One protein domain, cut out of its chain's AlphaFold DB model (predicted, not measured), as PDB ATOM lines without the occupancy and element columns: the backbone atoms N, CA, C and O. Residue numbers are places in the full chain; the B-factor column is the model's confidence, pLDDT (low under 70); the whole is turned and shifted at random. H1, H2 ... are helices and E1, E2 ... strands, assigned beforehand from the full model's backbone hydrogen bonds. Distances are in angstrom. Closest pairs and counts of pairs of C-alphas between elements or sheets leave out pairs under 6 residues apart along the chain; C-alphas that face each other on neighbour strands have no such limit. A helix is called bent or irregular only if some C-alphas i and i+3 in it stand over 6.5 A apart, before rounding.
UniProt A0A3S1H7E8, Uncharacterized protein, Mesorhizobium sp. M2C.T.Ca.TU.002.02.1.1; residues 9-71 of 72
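Overview. This is residues 9 to 71 of the 72 residues of an uncharacterized protein of Mesorhizobium sp. M2C.T.Ca.TU.002.02.1.1 (UniProt A0A3S1H7E8). A small two-strand hairpin, E1 and E2, sits between two free arms: the long helix H1 followed by the short H2 on one side, and the short helix H3 on the other. The arms make the length, and the helices touch no other helix. The printed part has 63 residues, with named elements in the order H1, H2, E1, E2, H3; the sheet, E1 - E2, is antiparallel and the class is mostly helix. The whole is extended, with a radius of gyration of the C-alphas of 20.2 A and spans of 71 by 25 by 18 A.

Arrangement. Look first at E1, residues 45 to 48, and E2, residues 56 to 59, an antiparallel hairpin with 156 degrees between their directions. C-alphas 47 and 57 face each other at 4.0 A; N 46 and O 58, at 2.9 A, and N 58 and O 46, at 3.0 A, are within hydrogen-bond range. H1, residues 9 to 30, and H2, residues 32 to 35, are close but not clearly touching, the closest C-alphas being those of Gly 28 and Leu 34, 7.9 A apart. H1 is apart from E1, E2 and H3, residues 63 to 69. In H1 every O i to N i+4 pair is within hydrogen-bond range; in H3 1 of 3 is, beside 1 of 4 O i to N i+3 pairs, and H2 is too short for an O i to N i+4 pair.

Along the chain. Find C-alpha 45 at (100.233, 109.217, 66.411), where E1 begins; E1 is 9.7 A long and E2 10.1 A. H1 runs 31.5 A from C-alpha 9 at (70.363, 116.151, 103.688). H2 is neither bent nor irregular, but only just: C-alphas 32 and 35 are 6.2 A apart. H3 runs 10.7 A to C-alpha 69 at (111.624, 108.761, 52.980).

Size, cuts and confidence. The C-alphas of Gly 9 and Arg 71 are the two farthest apart, 71.0 A. The printed part has no cut and no long link. Residues 9 to 35 and 63 to 71 stand free. The mean pLDDT of the printed part is 74.8; look for values under 70 at residues 32 to 42, 49 to 55, 60 and 62 to 71.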
ATOM      1  N   GLY A   9      69.007 115.935 104.197       79.94
ATOM      2  CA  GLY A   9      70.363 116.151 103.688       79.94
ATOM      3  C   GLY A   9      70.912 114.962 102.894       79.94
ATOM      4  O   GLY A   9      71.475 115.171 101.824       79.94
ATOM      5  N   ASP A  10      70.674 113.732 103.354       84.50
ATOM      6  CA  ASP A  10      71.104 112.512 102.659       84.50
ATOM      7  C   ASP A  10      70.376 112.366 101.319       84.50
ATOM      8  O   ASP A  10      70.994 112.044 100.310       84.50
ATOM      9  N   ILE A  11      69.078 112.692 101.277       89.19
ATOM     10  CA  ILE A  11      68.281 112.677 100.041       89.19
ATOM     11  C   ILE A  11      68.833 113.686  99.029       89.19
ATOM     12  O   ILE A  11      69.040 113.335  97.868       89.19
ATOM     13  N   CYS A  12      69.115 114.921  99.458       91.25
ATOM     14  CA  CYS A  12      69.741 115.916  98.586       91.25
ATOM     15  C   CYS A  12      71.105 115.436  98.075       91.25
ATOM     16  O   CYS A  12      71.380 115.559  96.884       91.25
ATOM     17  N   GLY A  13      71.930 114.845  98.944       92.62
ATOM     18  CA  GLY A  13      73.225 114.283  98.559       92.62
ATOM     19  C   GLY A  13      73.097 113.166  97.521       92.62
ATOM     20  O   GLY A  13      73.795 113.188  96.510       92.62
ATOM     21  N   ILE A  14      72.159 112.237  97.722       93.88
ATOM     22  CA  ILE A  14      71.880 111.143  96.782       93.88
ATOM     23  C   ILE A  14      71.435 111.694  95.425       93.88
ATOM     24  O   ILE A  14      71.947 111.253  94.399       93.88
ATOM     25  N   ILE A  15      70.525 112.672  95.404       95.81
ATOM     26  CA  ILE A  15      70.048 113.286  94.156       95.81
ATOM     27  C   ILE A  15      71.204 113.976  93.425       95.81
ATOM     28  O   ILE A  15      71.379 113.764  92.226       95.81
ATOM     29  N   VAL A  16      72.024 114.758  94.132       96.69
ATOM     30  CA  VAL A  16      73.184 115.440  93.537       96.69
ATOM     31  C   VAL A  16      74.166 114.427  92.953       96.69
ATOM     32  O   VAL A  16      74.572 114.565  91.801       96.69
ATOM     33  N   MET A  17      74.502 113.374  93.700       96.88
ATOM     34  CA  MET A  17      75.404 112.327  93.215       96.88
ATOM     35  C   MET A  17      74.833 111.581  92.008       96.88
ATOM     36  O   MET A  17      75.570 111.303  91.063       96.88
ATOM     37  N   ALA A  18      73.527 111.305  91.995       97.50
ATOM     38  CA  ALA A  18      72.866 110.687  90.851       97.50
ATOM     39  C   ALA A  18      72.962 111.569  89.594       97.50
ATOM     40  O   ALA A  18      73.284 111.065  88.518       97.50
ATOM     41  N   VAL A  19      72.756 112.883  89.732       98.00
ATOM     42  CA  VAL A  19      72.899 113.847  88.626       98.00
ATOM     43  C   VAL A  19      74.341 113.897  88.113       98.00
ATOM     44  O   VAL A  19      74.558 113.858  86.902       98.00
ATOM     45  N   VAL A  20      75.331 113.934  89.009       97.81
ATOM     46  CA  VAL A  20      76.756 113.936  88.633       97.81
ATOM     47  C   VAL A  20      77.124 112.669  87.860       97.81
ATOM     48  O   VAL A  20      77.749 112.756  86.803       97.81
ATOM     49  N   LEU A  21      76.703 111.495  88.336       97.69
ATOM     50  CA  LEU A  21      76.963 110.227  87.649       97.69
ATOM     51  C   LEU A  21      76.297 110.178  86.271       97.69
ATOM     52  O   LEU A  21      76.939 109.785  85.297       97.69
ATOM     53  N   ALA A  22      75.044 110.624  86.166       97.31
ATOM     54  CA  ALA A  22      74.345 110.706  84.887       97.31
ATOM     55  C   ALA A  22      75.069 111.637  83.901       97.31
ATOM     56  O   ALA A  22      75.220 111.289  82.731       97.31
ATOM     57  N   ALA A  23      75.576 112.781  84.373       96.75
ATOM     58  CA  ALA A  23      76.359 113.701  83.553       96.75
ATOM     59  C   ALA A  23      77.675 113.070  83.070       96.75
ATOM     60  O   ALA A  23      78.004 113.192  81.892       96.75
ATOM     61  N   ILE A  24      78.401 112.351  83.935       94.38
ATOM     62  CA  ILE A  24      79.637 111.642  83.559       94.38
ATOM     63  C   ILE A  24      79.355 110.605  82.470       94.38
ATOM     64  O   ILE A  24      80.066 110.560  81.466       94.38
ATOM     65  N   VAL A  25      78.303 109.797  82.640       94.50
ATOM     66  CA  VAL A  25      77.902 108.794  81.642       94.50
ATOM     67  C   VAL A  25      77.525 109.469  80.324       94.50
ATOM     68  O   VAL A  25      78.006 109.056  79.272       94.50
ATOM     69  N   LEU A  26      76.724 110.536  80.369       95.00
ATOM     70  CA  LEU A  26      76.317 111.279  79.179       95.00
ATOM     71  C   LEU A  26      77.527 111.857  78.430       95.00
ATOM     72  O   LEU A  26      77.628 111.698  77.216       95.00
ATOM     73  N   VAL A  27      78.468 112.478  79.143       92.19
ATOM     74  CA  VAL A  27      79.713 112.992  78.554       92.19
ATOM     75  C   VAL A  27      80.535 111.853  77.948       92.19
ATOM     76  O   VAL A  27      81.012 111.988  76.825       92.19
ATOM     77  N   GLY A  28      80.657 110.715  78.637       87.94
ATOM     78  CA  GLY A  28      81.360 109.541  78.115       87.94
ATOM     79  C   GLY A  28      80.740 108.985  76.828       87.94
ATOM     80  O   GLY A  28      81.468 108.606  75.913       87.94
ATOM     81  N   LEU A  29      79.406 108.987  76.729       89.19
ATOM     82  CA  LEU A  29      78.682 108.538  75.536       89.19
ATOM     83  C   LEU A  29      78.788 109.528  74.369       89.19
ATOM     84  O   LEU A  29      78.933 109.106  73.223       89.19
ATOM     85  N   LEU A  30      78.721 110.833  74.642       89.88
ATOM     86  CA  LEU A  30      78.767 111.870  73.605       89.88
ATOM     87  C   LEU A  30      80.191 112.167  73.119       89.88
ATOM     88  O   LEU A  30      80.374 112.595  71.979       89.88
ATOM     89  N   PHE A  31      81.205 111.916  73.950       83.56
ATOM     90  CA  PHE A  31      82.602 112.212  73.644       83.56
ATOM     91  C   PHE A  31      83.521 110.987  73.794       83.56
ATOM     92  O   PHE A  31      84.493 111.029  74.552       83.56
ATOM     93  N   PRO A  32      83.314 109.910  73.013       66.94
ATOM     94  CA  PRO A  32      84.141 108.701  73.096       66.94
ATOM     95  C   PRO A  32      85.621 108.966  72.770       66.94
ATOM     96  O   PRO A  32      86.509 108.267  73.255       66.94
ATOM     97  N   ARG A  33      85.909 110.020  71.993       63.09
ATOM     98  CA  ARG A  33      87.278 110.430  71.643       63.09
ATOM     99  C   ARG A  33      88.030 111.151  72.762       63.09
ATOM    100  O   ARG A  33      89.248 111.250  72.663       63.09
ATOM    101  N   LEU A  34      87.368 111.625  73.825       60.03
ATOM    102  CA  LEU A  34      88.081 112.253  74.947       60.03
ATOM    103  C   LEU A  34      88.990 111.254  75.684       60.03
ATOM    104  O   LEU A  34      89.996 111.659  76.256       60.03
ATOM    105  N   GLY A  35      88.670 109.956  75.634       58.16
ATOM    106  CA  GLY A  35      89.509 108.883  76.181       58.16
ATOM    107  C   GLY A  35      90.679 108.472  75.280       58.16
ATOM    108  O   GLY A  35      91.507 107.657  75.685       58.16
ATOM    109  N   GLN A  36      90.761 109.027  74.070       59.28
ATOM    110  CA  GLN A  36      91.787 108.732  73.073       59.28
ATOM    111  C   GLN A  36      92.923 109.759  73.174       59.28
ATOM    112  O   GLN A  36      93.331 110.378  72.197       59.28
ATOM    113  N   GLN A  37      93.403 109.984  74.396       59.28
ATOM    114  CA  GLN A  37      94.608 110.769  74.627       59.28
ATOM    115  C   GLN A  37      95.807 109.838  74.452       59.28
ATOM    116  O   GLN A  37      95.973 108.876  75.201       59.28
ATOM    117  N   ASN A  38      96.627 110.089  73.430       58.16
ATOM    118  CA  ASN A  38      97.897 109.393  73.276       58.16
ATOM    119  C   ASN A  38      98.824 109.875  74.405       58.16
ATOM    120  O   ASN A  38      99.353 110.984  74.353       58.16
ATOM    121  N   PHE A  39      98.973 109.081  75.465       59.50
ATOM    122  CA  PHE A  39      99.822 109.419  76.609       59.50
ATOM    123  C   PHE A  39     101.298 109.476  76.175       59.50
ATOM    124  O   PHE A  39     101.969 108.451  76.114       59.50
ATOM    125  N   GLY A  40     101.796 110.675  75.857       61.84
ATOM    126  CA  GLY A  40     103.212 110.936  75.562       61.84
ATOM    127  C   GLY A  40     103.630 110.865  74.088       61.84
ATOM    128  O   GLY A  40     104.804 111.074  73.795       61.84
ATOM    129  N   PHE A  41     102.700 110.623  73.160       64.06
ATOM    130  CA  PHE A  41     102.980 110.612  71.719       64.06
ATOM    131  C   PHE A  41     102.374 111.847  71.037       64.06
ATOM    132  O   PHE A  41     101.297 112.304  71.419       64.06
ATOM    133  N   GLY A  42     103.082 112.400  70.046       68.00
ATOM    134  CA  GLY A  42     102.659 113.596  69.312       68.00
ATOM    135  C   GLY A  42     101.318 113.429  68.570       68.00
ATOM    136  O   GLY A  42     100.830 112.307  68.411       68.00
ATOM    137  N   PRO A  43     100.693 114.530  68.115       71.12
ATOM    138  CA  PRO A  43      99.377 114.514  67.459       71.12
ATOM    139  C   PRO A  43      99.329 113.688  66.160       71.12
ATOM    140  O   PRO A  43      98.246 113.351  65.687       71.12
ATOM    141  N   GLU A  44     100.481 113.349  65.583       72.06
ATOM    142  CA  GLU A  44     100.620 112.485  64.412       72.06
ATOM    143  C   GLU A  44     100.440 110.986  64.710       72.06
ATOM    144  O   GLU A  44     100.346 110.173  63.784       72.06
ATOM    145  N   TRP A  45     100.404 110.601  65.987       70.75
ATOM    146  CA  TRP A  45     100.233 109.217  66.411       70.75
ATOM    147  C   TRP A  45      98.763 108.908  66.678       70.75
ATOM    148  O   TRP A  45      98.061 109.653  67.359       70.75
ATOM    149  N   GLN A  46      98.287 107.771  66.177       72.44
ATOM    150  CA  GLN A  46      97.019 107.182  66.595       72.44
ATOM    151  C   GLN A  46      97.301 105.874  67.322       72.44
ATOM    152  O   GLN A  46      97.723 104.894  66.707       72.44
ATOM    153  N   CYS A  47      97.069 105.862  68.634       71.56
ATOM    154  CA  CYS A  47      97.106 104.647  69.433       71.56
ATOM    155  C   CYS A  47      95.713 104.014  69.482       71.56
ATOM    156  O   CYS A  47      94.735 104.638  69.908       71.56
ATOM    157  N   ILE A  48      95.620 102.765  69.038       72.69
ATOM    158  CA  ILE A  48      94.398 101.965  69.090       72.69
ATOM    159  C   ILE A  48      94.559 100.958  70.226       72.69
ATOM    160  O   ILE A  48      95.523 100.188  70.270       72.69
ATOM    161  N   ARG A  49      93.614 100.980  71.170       64.69
ATOM    162  CA  ARG A  49      93.564  99.999  72.254       64.69
ATOM    163  C   ARG A  49      93.042  98.678  71.685       64.69
ATOM    164  O   ARG A  49      91.938  98.644  71.150       64.69
ATOM    165  N   MET A  50      93.837  97.617  71.790       69.50
ATOM    166  CA  MET A  50      93.458  96.275  71.346       69.50
ATOM    167  C   MET A  50      92.715  95.534  72.464       69.50
ATOM    168  O   MET A  50      93.013  95.737  73.639       69.50
ATOM    169  N   GLU A  51      91.769  94.652  72.116       69.12
ATOM    170  CA  GLU A  51      91.062  93.813  73.106       69.12
ATOM    171  C   GLU A  51      92.002  92.853  73.856       69.12
ATOM    172  O   GLU A  51      91.702  92.414  74.966       69.12
ATOM    173  N   LYS A  52      93.158  92.531  73.266       62.84
ATOM    174  CA  LYS A  52      94.195  91.690  73.863       62.84
ATOM    175  C   LYS A  52      95.579  92.204  73.467       62.84
ATOM    176  O   LYS A  52      95.835  92.400  72.283       62.84
ATOM    177  N   GLY A  53      96.470  92.340  74.449       69.38
ATOM    178  CA  GLY A  53      97.861  92.763  74.248       69.38
ATOM    179  C   GLY A  53      98.089  94.271  74.389       69.38
ATOM    180  O   GLY A  53      97.188  95.016  74.777       69.38
ATOM    181  N   ASP A  54      99.318  94.700  74.100       69.88
ATOM    182  CA  ASP A  54      99.737  96.097  74.209       69.88
ATOM    183  C   ASP A  54      99.107  96.973  73.105       69.88
ATOM    184  O   ASP A  54      98.901  96.506  71.978       69.88
ATOM    185  N   PRO A  55      98.768  98.243  73.398       67.12
ATOM    186  CA  PRO A  55      98.160  99.142  72.421       67.12
ATOM    187  C   PRO A  55      99.108  99.399  71.246       67.12
ATOM    188  O   PRO A  55     100.288  99.692  71.433       67.12
ATOM    189  N   ILE A  56      98.578  99.341  70.022       72.44
ATOM    190  CA  ILE A  56      99.360  99.635  68.817       72.44
ATOM    191  C   ILE A  56      99.257 101.128  68.520       72.44
ATOM    192  O   ILE A  56      98.157 101.647  68.331       72.44
ATOM    193  N   CYS A  57     100.402 101.805  68.433       74.75
ATOM    194  CA  CYS A  57     100.501 103.197  68.009       74.75
ATOM    195  C   CYS A  57     101.086 103.275  66.598       74.75
ATOM    196  O   CYS A  57     102.205 102.824  66.354       74.75
ATOM    197  N   VAL A  58     100.332 103.859  65.666       75.38
ATOM    198  CA  VAL A  58     100.784 104.092  64.288       75.38
ATOM    199  C   VAL A  58     100.985 105.582  64.046       75.38
ATOM    200  O   VAL A  58     100.151 106.399  64.435       75.38
ATOM    201  N   LYS A  59     102.097 105.935  63.394       72.44
ATOM    202  CA  LYS A  59     102.359 107.298  62.927       72.44
ATOM    203  C   LYS A  59     101.675 107.490  61.580       72.44
ATOM    204  O   LYS A  59     102.030 106.830  60.603       72.44
ATOM    205  N   LEU A  60     100.700 108.386  61.522       69.94
ATOM    206  CA  LEU A  60     100.071 108.770  60.265       69.94
ATOM    207  C   LEU A  60     101.044 109.667  59.498       69.94
ATOM    208  O   LEU A  60     101.285 110.810  59.874       69.94
ATOM    209  N   VAL A  61     101.633 109.127  58.435       70.75
ATOM    210  CA  VAL A  61     102.463 109.893  57.503       70.75
ATOM    211  C   VAL A  61     101.609 110.221  56.287       70.75
ATOM    212  O   VAL A  61     101.002 109.329  55.691       70.75
ATOM    213  N   GLU A  62     101.549 111.500  55.916       62.06
ATOM    214  CA  GLU A  62     100.885 111.927  54.687       62.06
ATOM    215  C   GLU A  62     101.509 111.187  53.493       62.06
ATOM    216  O   GLU A  62     102.733 111.041  53.398       62.06
ATOM    217  N   LYS A  63     100.661 110.654  52.607       57.09
ATOM    218  CA  LYS A  63     101.035 109.700  51.547       57.09
ATOM    219  C   LYS A  63     102.223 110.184  50.698       57.09
ATOM    220  O   LYS A  63     103.058 109.369  50.296       57.09
ATOM    221  N   ASP A  64     102.367 111.495  50.529       55.31
ATOM    222  CA  ASP A  64     103.422 112.122  49.728       55.31
ATOM    223  C   ASP A  64     104.789 112.202  50.436       55.31
ATOM    224  O   ASP A  64     105.833 112.197  49.776       55.31
ATOM    225  N   ALA A  65     104.830 112.168  51.772       55.47
ATOM    226  CA  ALA A  65     106.078 112.116  52.539       55.47
ATOM    227  C   ALA A  65     106.688 110.702  52.571       55.47
ATOM    228  O   ALA A  65     107.910 110.550  52.501       55.47
ATOM    229  N   SER A  66     105.849 109.659  52.570       53.88
ATOM    230  CA  SER A  66     106.298 108.256  52.597       53.88
ATOM    231  C   SER A  66     107.135 107.851  51.371       53.88
ATOM    232  O   SER A  66     108.071 107.055  51.478       53.88
ATOM    233  N   THR A  67     106.853 108.444  50.204       55.06
ATOM    234  CA  THR A  67     107.610 108.187  48.966       55.06
ATOM    235  C   THR A  67     108.993 108.845  48.993       55.06
ATOM    236  O   THR A  67     109.924 108.353  48.353       55.06
ATOM    237  N   ARG A  68     109.153 109.943  49.747       54.50
ATOM    238  CA  ARG A  68     110.418 110.681  49.863       54.50
ATOM    239  C   ARG A  68     111.371 110.041  50.876       54.50
ATOM    240  O   ARG A  68     112.574 110.054  50.645       54.50
ATOM    241  N   GLU A  69     110.838 109.456  51.949       56.00
ATOM    242  CA  GLU A  69     111.624 108.761  52.980       56.00
ATOM    243  C   GLU A  69     112.146 107.401  52.494       56.00
ATOM    244  O   GLU A  69     113.316 107.095  52.678       56.00
ATOM    245  N   ARG A  70     111.336 106.625  51.757       55.53
ATOM    246  CA  ARG A  70     111.759 105.317  51.213       55.53
ATOM    247  C   ARG A  70     112.807 105.404  50.085       55.53
ATOM    248  O   ARG A  70     113.268 104.375  49.600       55.53
ATOM    249  N   ARG A  71     113.120 106.609  49.599       55.59
ATOM    250  CA  ARG A  71     114.067 106.853  48.494       55.59
ATOM    251  C   ARG A  71     115.366 107.532  48.967       55.59
ATOM    252  O   ARG A  71     116.147 107.969  48.124       55.59
TER     253      ARG A  71